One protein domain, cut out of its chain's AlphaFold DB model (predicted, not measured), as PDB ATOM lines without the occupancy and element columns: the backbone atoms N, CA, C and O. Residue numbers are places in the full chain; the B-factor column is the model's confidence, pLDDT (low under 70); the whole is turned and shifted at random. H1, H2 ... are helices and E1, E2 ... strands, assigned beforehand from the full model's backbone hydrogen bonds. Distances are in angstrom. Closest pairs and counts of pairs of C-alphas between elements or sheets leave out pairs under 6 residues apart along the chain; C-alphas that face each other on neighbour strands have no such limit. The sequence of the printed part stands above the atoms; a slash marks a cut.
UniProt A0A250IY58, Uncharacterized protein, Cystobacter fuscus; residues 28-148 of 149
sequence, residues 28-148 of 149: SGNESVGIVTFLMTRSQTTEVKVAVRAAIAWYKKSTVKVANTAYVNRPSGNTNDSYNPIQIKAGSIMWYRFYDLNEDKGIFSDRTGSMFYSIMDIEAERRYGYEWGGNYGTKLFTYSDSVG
ATOM      1  N   SER A  28     171.290 259.073 176.168       98.56
ATOM      2  CA  SER A  28     171.985 259.488 174.955       98.56
ATOM      3  C   SER A  28     171.658 258.558 173.796       98.56
ATOM      4  O   SER A  28     171.994 257.373 173.831       98.56
ATOM      5  N   GLY A  29     171.036 259.102 172.753       98.12
ATOM      6  CA  GLY A  29     170.747 258.373 171.520       98.12
ATOM      7  C   GLY A  29     171.978 258.154 170.639       98.12
ATOM      8  O   GLY A  29     172.006 257.181 169.890       98.12
ATOM      9  N   ASN A  30     172.998 259.013 170.735       97.81
ATOM     10  CA  ASN A  30     174.220 258.890 169.936       97.81
ATOM     11  C   ASN A  30     175.270 258.021 170.646       97.81
ATOM     12  O   ASN A  30     175.605 256.936 170.178       97.81
ATOM     13  N   GLU A  31     175.724 258.451 171.827       98.12
ATOM     14  CA  GLU A  31     176.871 257.829 172.509       98.12
ATOM     15  C   GLU A  31     176.593 256.370 172.914       98.12
ATOM     16  O   GLU A  31     177.491 255.524 172.907       98.12
ATOM     17  N   SER A  32     175.328 256.038 173.200       98.25
ATOM     18  CA  SER A  32     174.941 254.671 173.563       98.25
ATOM     19  C   SER A  32     175.164 253.665 172.433       98.25
ATOM     20  O   SER A  32     175.395 252.498 172.734       98.25
ATOM     21  N   VAL A  33     175.171 254.077 171.157       96.94
ATOM     22  CA  VAL A  33     175.498 253.171 170.040       96.94
ATOM     23  C   VAL A  33     176.897 252.588 170.231       96.94
ATOM     24  O   VAL A  33     177.064 251.370 170.190       96.94
ATOM     25  N   GLY A  34     177.883 253.442 170.521       96.12
ATOM     26  CA  GLY A  34     179.267 253.021 170.736       96.12
ATOM     27  C   GLY A  34     179.417 252.080 171.931       96.12
ATOM     28  O   GLY A  34     180.150 251.096 171.843       96.12
ATOM     29  N   ILE A  35     178.674 252.321 173.017       97.75
ATOM     30  CA  ILE A  35     178.680 251.445 174.198       97.75
ATOM     31  C   ILE A  35     178.112 250.067 173.854       97.75
ATOM     32  O   ILE A  35     178.720 249.055 174.202       97.75
ATOM     33  N   VAL A  36     176.981 250.002 173.142       97.19
ATOM     34  CA  VAL A  36     176.400 248.714 172.735       97.19
ATOM     35  C   VAL A  36     177.365 247.958 171.824       97.19
ATOM     36  O   VAL A  36     177.652 246.790 172.082       97.19
ATOM     37  N   THR A  37     177.929 248.622 170.811       95.12
ATOM     38  CA  THR A  37     178.915 248.007 169.912       95.12
ATOM     39  C   THR A  37     180.146 247.516 170.677       95.12
ATOM     40  O   THR A  37     180.607 246.399 170.445       95.12
ATOM     41  N   PHE A  38     180.650 248.288 171.641       96.38
ATOM     42  CA  PHE A  38     181.747 247.855 172.501       96.38
ATOM     43  C   PHE A  38     181.376 246.609 173.312       96.38
ATOM     44  O   PHE A  38     182.133 245.639 173.309       96.38
ATOM     45  N   LEU A  39     180.210 246.586 173.963       97.00
ATOM     46  CA  LEU A  39     179.755 245.436 174.748       97.00
ATOM     47  C   LEU A  39     179.601 244.172 173.894       97.00
ATOM     48  O   LEU A  39     179.937 243.082 174.354       97.00
ATOM     49  N   MET A  40     179.177 244.305 172.636       95.50
ATOM     50  CA  MET A  40     179.105 243.185 171.690       95.50
ATOM     51  C   MET A  40     180.483 242.592 171.345       95.50
ATOM     52  O   MET A  40     180.558 241.437 170.940       95.50
ATOM     53  N   THR A  41     181.579 243.333 171.554       95.06
ATOM     54  CA  THR A  41     182.958 242.837 171.347       95.06
ATOM     55  C   THR A  41     183.542 242.127 172.573       95.06
ATOM     56  O   THR A  41     184.658 241.611 172.514       95.06
ATOM     57  N   ARG A  42     182.849 242.154 173.719       97.12
ATOM     58  CA  ARG A  42     183.312 241.533 174.970       97.12
ATOM     59  C   ARG A  42     182.854 240.076 175.070       97.12
ATOM     60  O   ARG A  42     182.062 239.606 174.256       97.12
ATOM     61  N   SER A  43     183.302 239.360 176.100       97.31
ATOM     62  CA  SER A  43     182.736 238.051 176.435       97.31
ATOM     63  C   SER A  43     181.241 238.183 176.719       97.31
ATOM     64  O   SER A  43     180.820 238.973 177.563       97.31
ATOM     65  N   GLN A  44     180.435 237.402 176.005       97.00
ATOM     66  CA  GLN A  44     178.979 237.498 176.044       97.00
ATOM     67  C   GLN A  44     178.407 236.726 177.246       97.00
ATOM     68  O   GLN A  44     177.692 235.733 177.076       97.00
ATOM     69  N   THR A  45     178.742 237.180 178.460       98.19
ATOM     70  CA  THR A  45     178.143 236.680 179.709       98.19
ATOM     71  C   THR A  45     176.641 236.961 179.730       98.19
ATOM     72  O   THR A  45     176.121 237.745 178.926       98.19
ATOM     73  N   THR A  46     175.919 236.334 180.659       97.69
ATOM     74  CA  THR A  46     174.479 236.555 180.832       97.69
ATOM     75  C   THR A  46     174.153 238.039 181.031       97.69
ATOM     76  O   THR A  46     173.240 238.567 180.397       97.69
ATOM     77  N   GLU A  47     174.934 238.748 181.842       97.69
ATOM     78  CA  GLU A  47     174.731 240.160 182.176       97.69
ATOM     79  C   GLU A  47     174.964 241.066 180.966       97.69
ATOM     80  O   GLU A  47     174.150 241.958 180.705       97.69
ATOM     81  N   VAL A  48     176.036 240.812 180.206       97.69
ATOM     82  CA  VAL A  48     176.360 241.556 178.979       97.69
ATOM     83  C   VAL A  48     175.264 241.349 177.936       97.69
ATOM     84  O   VAL A  48     174.757 242.326 177.387       97.69
ATOM     85  N   LYS A  49     174.816 240.101 177.730       96.56
ATOM     86  CA  LYS A  49     173.713 239.785 176.809       96.56
ATOM     87  C   LYS A  49     172.433 240.521 177.170       96.56
ATOM     88  O   LYS A  49     171.791 241.111 176.301       96.56
ATOM     89  N   VAL A  50     172.070 240.518 178.450       97.38
ATOM     90  CA  VAL A  50     170.885 241.229 178.938       97.38
ATOM     91  C   VAL A  50     171.015 242.739 178.715       97.38
ATOM     92  O   VAL A  50     170.045 243.368 178.298       97.38
ATOM     93  N   ALA A  51     172.191 243.326 178.958       98.00
ATOM     94  CA  ALA A  51     172.422 244.755 178.737       98.00
ATOM     95  C   ALA A  51     172.300 245.139 177.252       98.00
ATOM     96  O   ALA A  51     171.566 246.069 176.920       98.00
ATOM     97  N   VAL A  52     172.948 244.387 176.357       97.38
ATOM     98  CA  VAL A  52     172.900 244.626 174.906       97.38
ATOM     99  C   VAL A  52     171.473 244.467 174.369       97.38
ATOM    100  O   VAL A  52     170.981 245.361 173.680       97.38
ATOM    101  N   ARG A  53     170.758 243.392 174.739       96.69
ATOM    102  CA  ARG A  53     169.358 243.182 174.312       96.69
ATOM    103  C   ARG A  53     168.438 244.300 174.792       96.69
ATOM    104  O   ARG A  53     167.604 244.767 174.022       96.69
ATOM    105  N   ALA A  54     168.595 244.751 176.037       97.88
ATOM    106  CA  ALA A  54     167.789 245.842 176.580       97.88
ATOM    107  C   ALA A  54     168.028 247.168 175.836       97.88
ATOM    108  O   ALA A  54     167.068 247.870 175.513       97.88
ATOM    109  N   ALA A  55     169.284 247.480 175.507       97.75
ATOM    110  CA  ALA A  55     169.630 248.677 174.748       97.75
ATOM    111  C   ALA A  55     169.071 248.632 173.317       97.75
ATOM    112  O   ALA A  55     168.420 249.579 172.878       97.75
ATOM    113  N   ILE A  56     169.242 247.512 172.606       97.06
ATOM    114  CA  ILE A  56     168.676 247.320 171.259       97.06
ATOM    115  C   ILE A  56     167.148 247.427 171.298       97.06
ATOM    116  O   ILE A  56     166.559 248.117 170.464       97.06
ATOM    117  N   ALA A  57     166.503 246.799 172.284       96.44
ATOM    118  CA  ALA A  57     165.060 246.892 172.465       96.44
ATOM    119  C   ALA A  57     164.609 248.345 172.679       96.44
ATOM    120  O   ALA A  57     163.620 248.758 172.077       96.44
ATOM    121  N   TRP A  58     165.351 249.137 173.463       98.00
ATOM    122  CA  TRP A  58     165.081 250.565 173.640       98.00
ATOM    123  C   TRP A  58     165.165 251.335 172.314       98.00
ATOM    124  O   TRP A  58     164.212 252.030 171.968       98.00
ATOM    125  N   TYR A  59     166.218 251.135 171.512       97.69
ATOM    126  CA  TYR A  59     166.328 251.754 170.181       97.69
ATOM    127  C   TYR A  59     165.211 251.323 169.216       97.69
ATOM    128  O   TYR A  59     164.831 252.106 168.342       97.69
ATOM    129  N   LYS A  60     164.686 250.093 169.345       96.06
ATOM    130  CA  LYS A  60     163.615 249.548 168.489       96.06
ATOM    131  C   LYS A  60     162.211 250.055 168.870       96.06
ATOM    132  O   LYS A  60     161.316 249.956 168.022       96.06
ATOM    133  N   LYS A  61     162.004 250.625 170.069       97.31
ATOM    134  CA  LYS A  61     160.698 251.153 170.516       97.31
ATOM    135  C   LYS A  61     160.153 252.223 169.567       97.31
ATOM    136  O   LYS A  61     160.884 253.098 169.114       97.31
ATOM    137  N   SER A  62     158.846 252.192 169.310       96.81
ATOM    138  CA  SER A  62     158.160 253.215 168.507       96.81
ATOM    139  C   SER A  62     158.143 254.593 169.167       96.81
ATOM    140  O   SER A  62     158.112 255.581 168.454       96.81
ATOM    141  N   THR A  63     158.195 254.664 170.500       97.00
ATOM    142  CA  THR A  63     158.264 255.925 171.258       97.00
ATOM    143  C   THR A  63     159.631 256.598 171.167       97.00
ATOM    144  O   THR A  63     159.726 257.814 171.244       97.00
ATOM    145  N   VAL A  64     160.691 255.809 170.980       98.06
ATOM    146  CA  VAL A  64     162.072 256.298 170.873       98.06
ATOM    147  C   VAL A  64     162.403 256.668 169.425       98.06
ATOM    148  O   VAL A  64     163.060 257.669 169.168       98.06
ATOM    149  N   LYS A  65     161.931 255.880 168.454       97.69
ATOM    150  CA  LYS A  65     162.101 256.180 167.027       97.69
ATOM    151  C   LYS A  65     161.185 257.319 166.596       97.69
ATOM    152  O   LYS A  65     159.987 257.282 166.848       97.69
ATOM    153  N   VAL A  66     161.710 258.232 165.790       98.12
ATOM    154  CA  VAL A  66     160.896 259.199 165.050       98.12
ATOM    155  C   VAL A  66     160.820 258.742 163.596       98.12
ATOM    156  O   VAL A  66     161.755 258.925 162.813       98.12
ATOM    157  N   ALA A  67     159.729 258.055 163.257       97.88
ATOM    158  CA  ALA A  67     159.505 257.526 161.915       97.88
ATOM    159  C   ALA A  67     159.252 258.648 160.898       97.88
ATOM    160  O   ALA A  67     158.749 259.718 161.241       97.88
ATOM    161  N   ASN A  68     159.589 258.385 159.635       98.19
ATOM    162  CA  ASN A  68     159.441 259.314 158.512       98.19
ATOM    163  C   ASN A  68     160.051 260.695 158.782       98.19
ATOM    164  O   ASN A  68     159.529 261.707 158.321       98.19
ATOM    165  N   THR A  69     161.140 260.736 159.547       98.69
ATOM    166  CA  THR A  69     161.773 261.973 160.004       98.69
ATOM    167  C   THR A  69     163.283 261.854 159.870       98.69
ATOM    168  O   THR A  69     163.855 260.778 160.067       98.69
ATOM    169  N   ALA A  70     163.937 262.958 159.522       98.50
ATOM    170  CA  ALA A  70     165.385 263.068 159.467       98.50
ATOM    171  C   ALA A  70     165.852 264.380 160.098       98.50
ATOM    172  O   ALA A  70     165.172 265.402 160.006       98.50
ATOM    173  N   TYR A  71     167.047 264.343 160.687       98.31
ATOM    174  CA  TYR A  71     167.773 265.548 161.058       98.31
ATOM    175  C   TYR A  71     168.564 266.039 159.845       98.31
ATOM    176  O   TYR A  71     169.372 265.295 159.281       98.31
ATOM    177  N   VAL A  72     168.305 267.267 159.416       97.69
ATOM    178  CA  VAL A  72     168.911 267.897 158.247       97.69
ATOM    179  C   VAL A  72     169.564 269.191 158.709       97.69
ATOM    180  O   VAL A  72     168.906 270.071 159.256       97.69
ATOM    181  N   ASN A  73     170.877 269.301 158.516       95.50
ATOM    182  CA  ASN A  73     171.606 270.509 158.887       95.50
ATOM    183  C   ASN A  73     171.128 271.702 158.056       95.50
ATOM    184  O   ASN A  73     170.881 271.570 156.852       95.50
ATOM    185  N   ARG A  74     171.067 272.881 158.689       95.19
ATOM    186  CA  ARG A  74     170.789 274.132 157.978       95.19
ATOM    187  C   ARG A  74     171.821 274.306 156.855       95.19
ATOM    188  O   ARG A  74     173.017 274.206 157.137       95.19
ATOM    189  N   PRO A  75     171.394 274.566 155.604       93.88
ATOM    190  CA  PRO A  75     172.325 274.797 154.507       93.88
ATOM    191  C   PRO A  75     173.321 275.912 154.835       93.88
ATOM    192  O   PRO A  75     172.951 276.927 155.431       93.88
ATOM    193  N   SER A  76     174.578 275.729 154.427       91.00
ATOM    194  CA  SER A  76     175.616 276.748 154.606       91.00
ATOM    195  C   SER A  76     175.199 278.071 153.956       91.00
ATOM    196  O   SER A  76     174.599 278.075 152.882       91.00
ATOM    197  N   GLY A  77     175.482 279.192 154.621       89.44
ATOM    198  CA  GLY A  77     175.127 280.537 154.147       89.44
ATOM    199  C   GLY A  77     173.648 280.915 154.282       89.44
ATOM    200  O   GLY A  77     173.304 282.077 154.089       89.44
ATOM    201  N   ASN A  78     172.765 279.987 154.660       90.38
ATOM    202  CA  ASN A  78     171.393 280.331 155.022       90.38
ATOM    203  C   ASN A  78     171.419 281.200 156.292       90.38
ATOM    204  O   ASN A  78     172.145 280.863 157.226       90.38
ATOM    205  N   THR A  79     170.652 282.291 156.329       89.62
ATOM    206  CA  THR A  79     170.507 283.215 157.472       89.62
ATOM    207  C   THR A  79     169.098 283.216 158.076       89.62
ATOM    208  O   THR A  79     168.825 283.957 159.012       89.62
ATOM    209  N   ASN A  80     168.196 282.376 157.565       89.88
ATOM    210  CA  ASN A  80     166.841 282.224 158.073       89.88
ATOM    211  C   ASN A  80     166.845 281.417 159.380       89.88
ATOM    212  O   ASN A  80     167.092 280.205 159.395       89.88
ATOM    213  N   ASP A  81     166.508 282.087 160.477       91.56
ATOM    214  CA  ASP A  81     166.415 281.478 161.803       91.56
ATOM    215  C   ASP A  81     165.109 280.711 162.048       91.56
ATOM    216  O   ASP A  81     164.950 280.093 163.098       91.56
ATOM    217  N   SER A  82     164.220 280.642 161.056       93.75
ATOM    218  CA  SER A  82     163.027 279.784 161.069       93.75
ATOM    219  C   SER A  82     163.281 278.383 160.501       93.75
ATOM    220  O   SER A  82     162.354 277.581 160.408       93.75
ATOM    221  N   TYR A  83     164.513 278.062 160.091       96.50
ATOM    222  CA  TYR A  83     164.843 276.727 159.597       96.50
ATOM    223  C   TYR A  83     164.673 275.676 160.706       96.50
ATOM    224  O   TYR A  83     165.350 275.718 161.731       96.50
ATOM    225  N   ASN A  84     163.794 274.698 160.495       97.44
ATOM    226  CA  ASN A  84     163.666 273.560 161.400       97.44
ATOM    227  C   ASN A  84     164.596 272.426 160.935       97.44
ATOM    228  O   ASN A  84     164.412 271.929 159.826       97.44
ATOM    229  N   PRO A  85     165.592 271.986 161.721       97.69
ATOM    230  CA  PRO A  85     166.460 270.885 161.309       97.69
ATOM    231  C   PRO A  85     165.785 269.510 161.400       97.69
ATOM    232  O   PRO A  85     166.295 268.546 160.841       97.69
ATOM    233  N   ILE A  86     164.634 269.387 162.064       98.31
ATOM    234  CA  ILE A  86     163.858 268.146 162.118       98.31
ATOM    235  C   ILE A  86     162.803 268.198 161.014       98.31
ATOM    236  O   ILE A  86     161.845 268.965 161.085       98.31
ATOM    237  N   GLN A  87     163.000 267.390 159.977       98.25
ATOM    238  CA  GLN A  87     162.231 267.445 158.734       98.25
ATOM    239  C   GLN A  87     161.534 266.116 158.455       98.25
ATOM    240  O   GLN A  87     162.100 265.043 158.688       98.25
ATOM    241  N   ILE A  88     160.328 266.185 157.889       98.31
ATOM    242  CA  ILE A  88     159.635 264.996 157.390       98.31
ATOM    243  C   ILE A  88     160.409 264.440 156.193       98.31
ATOM    244  O   ILE A  88     160.691 265.140 155.223       98.31
ATOM    245  N   LYS A  89     160.746 263.155 156.263       98.19
ATOM    246  CA  LYS A  89     161.424 262.412 155.206       98.19
ATOM    247  C   LYS A  89     160.937 260.968 155.217       98.19
ATOM    248  O   LYS A  89     161.361 260.167 156.051       98.19
ATOM    249  N   ALA A  90     160.037 260.644 154.291       98.12
ATOM    250  CA  ALA A  90     159.437 259.316 154.184       98.12
ATOM    251  C   ALA A  90     160.505 258.209 154.127       98.12
ATOM    252  O   ALA A  90     161.546 258.361 153.482       98.12
ATOM    253  N   GLY A  91     160.270 257.116 154.855       96.38
ATOM    254  CA  GLY A  91     161.186 255.974 154.941       96.38
ATOM    255  C   GLY A  91     162.438 256.203 155.796       96.38
ATOM    256  O   GLY A  91     163.206 255.268 156.003       96.38
ATOM    257  N   SER A  92     162.660 257.413 156.319       97.19
ATOM    258  CA  SER A  92     163.763 257.687 157.247       97.19
ATOM    259  C   SER A  92     163.357 257.440 158.698       97.19
ATOM    260  O   SER A  92     162.181 257.526 159.054       97.19
ATOM    261  N   ILE A  93     164.343 257.149 159.544       97.81
ATOM    262  CA  ILE A  93     164.171 257.056 160.994       97.81
ATOM    263  C   ILE A  93     165.212 257.959 161.646       97.81
ATOM    264  O   ILE A  93     166.400 257.897 161.316       97.81
ATOM    265  N   MET A  94     164.755 258.776 162.587       98.44
ATOM    266  CA  MET A  94     165.599 259.621 163.416       98.44
ATOM    267  C   MET A  94     165.509 259.181 164.876       98.44
ATOM    268  O   MET A  94     164.474 258.708 165.343       98.44
ATOM    269  N   TRP A  95     166.601 259.389 165.601       98.75
ATOM    270  CA  TRP A  95     166.658 259.384 167.052       98.75
ATOM    271  C   TRP A  95     167.109 260.763 167.520       98.75
ATOM    272  O   TRP A  95     168.001 261.362 166.918       98.75
ATOM    273  N   TYR A  96     166.522 261.256 168.607       98.81
ATOM    274  CA  TYR A  96     167.050 262.420 169.307       98.81
ATOM    275  C   TYR A  96     168.424 262.109 169.892       98.81
ATOM    276  O   TYR A  96     168.739 260.962 170.224       98.81
ATOM    277  N   ARG A  97     169.255 263.137 170.040       98.62
ATOM    278  CA  ARG A  97     170.532 262.996 170.734       98.62
ATOM    279  C   ARG A  97     170.334 262.782 172.229       98.62
ATOM    280  O   ARG A  97     171.050 261.971 172.811       98.62
ATOM    281  N   PHE A  98     169.347 263.454 172.813       98.81
ATOM    282  CA  PHE A  98     169.023 263.374 174.229       98.81
ATOM    283  C   PHE A  98     167.550 263.029 174.415       98.81
ATOM    284  O   PHE A  98     166.680 263.605 173.762       98.81
ATOM    285  N   TYR A  99     167.290 262.104 175.329       98.75
ATOM    286  CA  TYR A  99     165.958 261.777 175.820       98.75
ATOM    287  C   TYR A  99     165.899 262.030 177.317       98.75
ATOM    288  O   TYR A  99     166.891 261.821 178.023       98.75
ATOM    289  N   ASP A 100     164.731 262.413 177.812       98.00
ATOM    290  CA  ASP A 100     164.481 262.505 179.246       98.00
ATOM    291  C   ASP A 100     164.817 261.168 179.952       98.00
ATOM    292  O   ASP A 100     164.704 260.071 179.386       98.00
ATOM    293  N   LEU A 101     165.288 261.237 181.197       96.44
ATOM    294  CA  LEU A 101     165.647 260.054 181.985       96.44
ATOM    295  C   LEU A 101     164.426 259.208 182.376       96.44
ATOM    296  O   LEU A 101     164.551 257.991 182.509       96.44
ATOM    297  N   ASN A 102     163.264 259.839 182.525       94.31
ATOM    298  CA  ASN A 102     162.037 259.234 183.034       94.31
ATOM    299  C   ASN A 102     161.063 258.836 181.916       94.31
ATOM    300  O   ASN A 102     160.273 257.911 182.094       94.31
ATOM    301  N   GLU A 103     161.131 259.485 180.752       94.94
ATOM    302  CA  GLU A 103     160.219 259.257 179.624       94.94
ATOM    303  C   GLU A 103     160.963 259.101 178.293       94.94
ATOM    304  O   GLU A 103     162.007 259.708 178.069       94.94
ATOM    305  N   ASP A 104     160.460 258.249 177.393       96.75
ATOM    306  CA  ASP A 104     161.036 258.036 176.051       96.75
ATOM    307  C   ASP A 104     160.735 259.242 175.125       96.75
ATOM    308  O   ASP A 104     160.218 259.078 174.026       96.75
ATOM    309  N   LYS A 105     161.028 260.465 175.584       98.00
ATOM    310  CA  LYS A 105     160.745 261.729 174.899       98.00
ATOM    311  C   LYS A 105     162.040 262.479 174.618       98.00
ATOM    312  O   LYS A 105     162.882 262.619 175.503       98.00
ATOM    313  N   GLY A 106     162.197 262.934 173.379       98.62
ATOM    314  CA  GLY A 106     163.329 263.758 172.967       98.62
ATOM    315  C   GLY A 106     163.327 265.109 173.668       98.62
ATOM    316  O   GLY A 106     162.269 265.718 173.823       98.62
ATOM    317  N   ILE A 107     164.510 265.571 174.063       98.69
ATOM    318  CA  ILE A 107     164.697 266.867 174.716       98.69
ATOM    319  C   ILE A 107     165.774 267.687 174.010       98.69
ATOM    320  O   ILE A 107     166.715 267.155 173.413       98.69
ATOM    321  N   PHE A 108     165.643 269.001 174.131       98.81
ATOM    322  CA  PHE A 108     166.600 269.999 173.674       98.81
ATOM    323  C   PHE A 108     167.032 270.875 174.844       98.81
ATOM    324  O   PHE A 108     166.398 270.893 175.900       98.81
ATOM    325  N   SER A 109     168.121 271.603 174.649       98.56
ATOM    326  CA  SER A 109     168.614 272.572 175.616       98.56
ATOM    327  C   SER A 109     169.392 273.677 174.908       98.56
ATOM    328  O   SER A 109     169.657 273.608 173.707       98.56
ATOM    329  N   ASP A 110     169.755 274.708 175.647       97.94
ATOM    330  CA  ASP A 110     170.503 275.859 175.161       97.94
ATOM    331  C   ASP A 110     171.578 276.276 176.180       97.94
ATOM    332  O   ASP A 110     171.865 275.567 177.151       97.94
ATOM    333  N   ARG A 111     172.229 277.420 175.965       97.56
ATOM    334  CA  ARG A 111     173.262 277.920 176.882       97.56
ATOM    335  C   ARG A 111     172.733 278.309 178.262       97.56
ATOM    336  O   ARG A 111     173.553 278.443 179.168       97.56
ATOM    337  N   THR A 112     171.418 278.435 178.452       96.88
ATOM    338  CA  THR A 112     170.820 278.651 179.777       96.88
ATOM    339  C   THR A 112     170.776 277.365 180.604       96.88
ATOM    340  O   THR A 112     170.664 277.426 181.826       96.88
ATOM    341  N   GLY A 113     170.890 276.198 179.958       96.81
ATOM    342  CA  GLY A 113     170.727 274.893 180.601       96.81
ATOM    343  C   GLY A 113     169.271 274.515 180.868       96.81
ATOM    344  O   GLY A 113     169.004 273.557 181.593       96.81
ATOM    345  N   SER A 114     168.324 275.244 180.277       97.62
ATOM    346  CA  SER A 114     166.904 274.908 180.346       97.62
ATOM    347  C   SER A 114     166.583 273.710 179.450       97.62
ATOM    348  O   SER A 114     167.255 273.465 178.447       97.62
ATOM    349  N   MET A 115     165.561 272.942 179.820       98.06
ATOM    350  CA  MET A 115     165.048 271.832 179.018       98.06
ATOM    351  C   MET A 115     163.871 272.300 178.164       98.06
ATOM    352  O   MET A 115     162.949 272.937 178.667       98.06
ATOM    353  N   PHE A 116     163.874 271.913 176.891       98.50
ATOM    354  CA  PHE A 116     162.798 272.186 175.943       98.50
ATOM    355  C   PHE A 116     162.384 270.907 175.221       98.50
ATOM    356  O   PHE A 116     163.178 269.977 175.070       98.50
ATOM    357  N   TYR A 117     161.152 270.878 174.717       97.94
ATOM    358  CA  TYR A 117     160.628 269.748 173.940       97.94
ATOM    359  C   TYR A 117     160.463 270.053 172.447       97.94
ATOM    360  O   TYR A 117     160.152 269.152 171.671       97.94
ATOM    361  N   SER A 118     160.698 271.298 172.032       97.88
ATOM    362  CA  SER A 118     160.730 271.708 170.631       97.88
ATOM    363  C   SER A 118     162.081 272.338 170.312       97.88
ATOM    364  O   SER A 118     162.557 273.228 171.013       97.88
ATOM    365  N   ILE A 119     162.699 271.893 169.217       98.19
ATOM    366  CA  ILE A 119     163.965 272.454 168.729       98.19
ATOM    367  C   ILE A 119     163.808 273.908 168.266       98.19
ATOM    368  O   ILE A 119     164.788 274.644 168.175       98.19
ATOM    369  N   MET A 120     162.577 274.334 167.983       97.81
ATOM    370  CA  MET A 120     162.280 275.712 167.599       97.81
ATOM    371  C   MET A 120     162.240 276.665 168.798       97.81
ATOM    372  O   MET A 120     162.272 277.875 168.587       97.81
ATOM    373  N   ASP A 121     162.257 276.138 170.026       97.94
ATOM    374  CA  ASP A 121     162.227 276.940 171.254       97.94
ATOM    375  C   ASP A 121     163.636 277.274 171.769       97.94
ATOM    376  O   ASP A 121     163.791 278.170 172.592       97.94
ATOM    377  N   ILE A 122     164.677 276.589 171.273       97.75
ATOM    378  CA  ILE A 122     166.071 276.882 171.638       97.75
ATOM    379  C   ILE A 122     166.675 277.972 170.748       97.75
ATOM    380  O   ILE A 122     166.275 278.150 169.591       97.75
ATOM    381  N   GLU A 123     167.689 278.664 171.273       95.81
ATOM    382  CA  GLU A 123     168.417 279.722 170.566       95.81
ATOM    383  C   GLU A 123     169.000 279.245 169.221       95.81
ATOM    384  O   GLU A 123     169.546 278.142 169.110       95.81
ATOM    385  N   ALA A 124     168.919 280.092 168.188       95.62
ATOM    386  CA  ALA A 124     169.344 279.760 166.822       95.62
ATOM    387  C   ALA A 124     170.803 279.270 166.757       95.62
ATOM    388  O   ALA A 124     171.117 278.296 166.069       95.62
ATOM    389  N   GLU A 125     171.692 279.894 167.531       94.56
ATOM    390  CA  GLU A 125     173.106 279.521 167.597       94.56
ATOM    391  C   GLU A 125     173.307 278.073 168.076       94.56
ATOM    392  O   GLU A 125     174.110 277.342 167.492       94.56
ATOM    393  N   ARG A 126     172.539 277.602 169.068       96.75
ATOM    394  CA  ARG A 126     172.575 276.198 169.519       96.75
ATOM    395  C   ARG A 126     171.792 275.268 168.618       96.75
ATOM    396  O   ARG A 126     172.205 274.122 168.448       96.75
ATOM    397  N   ARG A 127     170.700 275.745 168.024       97.31
ATOM    398  CA  ARG A 127     169.896 274.972 167.073       97.31
ATOM    399  C   ARG A 127     170.723 274.496 165.886       97.31
ATOM    400  O   ARG A 127     170.573 273.357 165.455       97.31
ATOM    401  N   TYR A 128     171.596 275.361 165.370       96.00
ATOM    402  CA  TYR A 128     172.379 275.084 164.164       96.00
ATOM    403  C   TYR A 128     173.845 274.740 164.449       96.00
ATOM    404  O   TYR A 128     174.474 274.061 163.642       96.00
ATOM    405  N   GLY A 129     174.394 275.168 165.590       95.38
ATOM    406  CA  GLY A 129     175.778 274.892 165.996       95.38
ATOM    407  C   GLY A 129     175.987 273.545 166.694       95.38
ATOM    408  O   GLY A 129     177.102 273.242 167.124       95.38
ATOM    409  N   TYR A 130     174.931 272.744 166.855       97.06
ATOM    410  CA  TYR A 130     174.991 271.435 167.494       97.06
ATOM    411  C   TYR A 130     174.025 270.448 166.832       97.06
ATOM    412  O   TYR A 130     172.955 270.820 166.356       97.06
ATOM    413  N   GLU A 131     174.406 269.173 166.795       97.38
ATOM    414  CA  GLU A 131     173.546 268.110 166.277       97.38
ATOM    415  C   GLU A 131     172.639 267.591 167.395       97.38
ATOM    416  O   GLU A 131     173.137 267.045 168.383       97.38
ATOM    417  N   TRP A 132     171.324 267.753 167.229       98.62
ATOM    418  CA  TRP A 132     170.299 267.368 168.209       98.62
ATOM    419  C   TRP A 132     169.555 266.072 167.871       98.62
ATOM    420  O   TRP A 132     168.764 265.579 168.677       98.62
ATOM    421  N   GLY A 133     169.807 265.495 166.701       98.38
ATOM    422  CA  GLY A 133     169.231 264.227 166.286       98.38
ATOM    423  C   GLY A 133     169.949 263.659 165.073       98.38
ATOM    424  O   GLY A 133     170.735 264.336 164.417       98.38
ATOM    425  N   GLY A 134     169.676 262.399 164.768       97.88
ATOM    426  CA  GLY A 134     170.324 261.722 163.657       97.88
ATOM    427  C   GLY A 134     169.876 260.280 163.493       97.88
ATOM    428  O   GLY A 134     169.087 259.743 164.274       97.88
ATOM    429  N   ASN A 135     170.386 259.631 162.451       97.06
ATOM    430  CA  ASN A 135     170.113 258.223 162.180       97.06
ATOM    431  C   ASN A 135     171.112 257.320 162.933       97.06
ATOM    432  O   ASN A 135     171.951 256.645 162.334       97.06
ATOM    433  N   TYR A 136     171.065 257.371 164.267       96.00
ATOM    434  CA  TYR A 136     172.029 256.680 165.128       96.00
ATOM    435  C   TYR A 136     171.757 255.170 165.202       96.00
ATOM    436  O   TYR A 136     172.651 254.361 164.956       96.00
ATOM    437  N   GLY A 137     170.507 254.790 165.491       93.94
ATOM    438  CA  GLY A 137     170.127 253.403 165.774       93.94
ATOM    439  C   GLY A 137     170.237 252.452 164.581       93.94
ATOM    440  O   GLY A 137     170.522 251.275 164.774       93.94
ATOM    441  N   THR A 138     170.095 252.930 163.339       92.19
ATOM    442  CA  THR A 138     170.166 252.044 162.158       92.19
ATOM    443  C   THR A 138     171.509 251.329 162.050       92.19
ATOM    444  O   THR A 138     171.544 250.139 161.750       92.19
ATOM    445  N   LYS A 139     172.614 252.022 162.361       82.44
ATOM    446  CA  LYS A 139     173.960 251.424 162.335       82.44
ATOM    447  C   LYS A 139     174.105 250.280 163.340       82.44
ATOM    448  O   LYS A 139     174.857 249.345 163.089       82.44
ATOM    449  N   LEU A 140     173.378 250.349 164.459       88.19
ATOM    450  CA  LEU A 140     173.372 249.298 165.469       88.19
ATOM    451  C   LEU A 140     172.665 248.037 164.953       88.19
ATOM    452  O   LEU A 140     173.184 246.938 165.133       88.19
ATOM    453  N   PHE A 141     171.520 248.201 164.282       89.50
ATOM    454  CA  PHE A 141     170.679 247.082 163.847       89.50
ATOM    455  C   PHE A 141     171.335 246.212 162.779       89.50
ATOM    456  O   PHE A 141     171.281 244.992 162.885       89.50
ATOM    457  N   THR A 142     172.020 246.815 161.801       82.69
ATOM    458  CA  THR A 142     172.697 246.054 160.738       82.69
ATOM    459  C   THR A 142     173.645 245.000 161.308       82.69
ATOM    460  O   THR A 142     173.628 243.853 160.871       82.69
ATOM    461  N   TYR A 143     174.453 245.373 162.304       82.06
ATOM    462  CA  TYR A 143     175.374 244.431 162.928       82.06
ATOM    463  C   TYR A 143     174.661 243.513 163.922       82.06
ATOM    464  O   TYR A 143     174.856 242.301 163.856       82.06
ATOM    465  N   SER A 144     173.813 244.046 164.811       88.44
ATOM    466  CA  SER A 144     173.157 243.233 165.842       88.44
ATOM    467  C   SER A 144     172.295 242.117 165.271       88.44
ATOM    468  O   SER A 144     172.393 240.978 165.726       88.44
ATOM    469  N   ASP A 145     171.525 242.418 164.226       88.12
ATOM    470  CA  ASP A 145     170.644 241.441 163.597       88.12
ATOM    471  C   ASP A 145     171.474 240.321 162.923       88.12
ATOM    472  O   ASP A 145     171.072 239.159 162.941       88.12
ATOM    473  N   SER A 146     172.683 240.625 162.421       86.00
ATOM    474  CA  SER A 146     173.582 239.628 161.807       86.00
ATOM    475  C   SER A 146     174.210 238.637 162.797       86.00
ATOM    476  O   SER A 146     174.590 237.537 162.403       86.00
ATOM    477  N   VAL A 147     174.309 239.001 164.081       87.38
ATOM    478  CA  VAL A 147     174.943 238.174 165.126       87.38
ATOM    479  C   VAL A 147     173.941 237.606 166.143       87.38
ATOM    480  O   VAL A 147     174.339 237.122 167.203       87.38
ATOM    481  N   GLY A 148     172.638 237.644 165.836       82.25
ATOM    482  CA  GLY A 148     171.586 237.010 166.646       82.25
ATOM    483  C   GLY A 148     171.147 237.805 167.884       82.25
ATOM    484  O   GLY A 148     170.718 237.217 168.893       82.25
TER     485      GLY A 148
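AT A GLANCE: This is residues 28 to 148 of the 149 residues of an uncharacterized protein of Cystobacter fuscus (UniProt A0A250IY58). What is the shape at first sight? Three helices, H1, H2 and H4, cluster at one end of an elongated body; in its middle the two-stranded hairpin of E1 and E2 has E2 folding back sharply on itself, and at the far end lie the short helix H3 and the loop of residues 72 to 85. How much of it is regular? The 121 printed residues include four named helices and two named strands, in the order H1, H2, E1, E2, H3, H4, with the sheet E1 - E2 antiparallel; the class is mixed, helices and strands, though under half of the residues, 58, are in named elements. How tightly is it drawn together? It is only just compact, close to loose, with a radius of gyration of the C-alphas of 16.0 A and spans of 51 by 30 by 23 A.

HOW THE PARTS SIT: How do the helices stand to each other? H1, residues 31 to 40, and H2, residues 46 to 60, touch as a helical hairpin, opposite ways at a steep tilt of 39 degrees, the closest C-alphas being those of Val 36 and Val 52, 5.8 A apart. H4, residues 137 to 146, touches H1 the same way at a shallow tilt of 11 degrees, with the C-alphas of Val 33 and Leu 140 closest at 6.4 A. H2 and H4 only just touch, with 3 pairs of C-alphas within 8 A and through residues 56 to 59 of H2 alone; their closest C-alphas, of Tyr 59 and Gly 137, are 6.0 A apart. How do the strands pair? E1, residues 66 to 71, and E2, residues 86 to 96, form an antiparallel hairpin, with N 66 and O 94 at 2.8 A and N 89 and O 68 at 2.8 A within hydrogen-bond range. E2 bends by 150 degrees at residue 89, and its residues 95 to 96 pair antiparallel with residues 133 to 134. What of the other helix and the backbones? H3, residues 124 to 129, touches no helix. In H1, H2 and H3 every O i to N i+4 pair is within hydrogen-bond range, in H4 4 of 6.

IN THESE COORDINATES: Where does the first helix begin? C-alpha 31 of H1 is at (176.871, 257.829, 172.509). How long are the longer elements? From first to last C-alpha H1 measures 14.8 A, H2 21.0 A and H4 14.7 A; E1 measures 10.2 A. Where does the last helix end? C-alpha 146 of H4 is at (173.582, 239.628, 161.807).

THE WHOLE: How large is it? The two C-alphas farthest apart, of Thr 46 and Thr 79, are 52.3 A apart. Which links are long? Those from E1 to E2, 14 residues, and from E2 to H3, 27 residues, are long. Is anything cut or uncertain? The printed part has no cut, and no printed residue is under 70 in pLDDT.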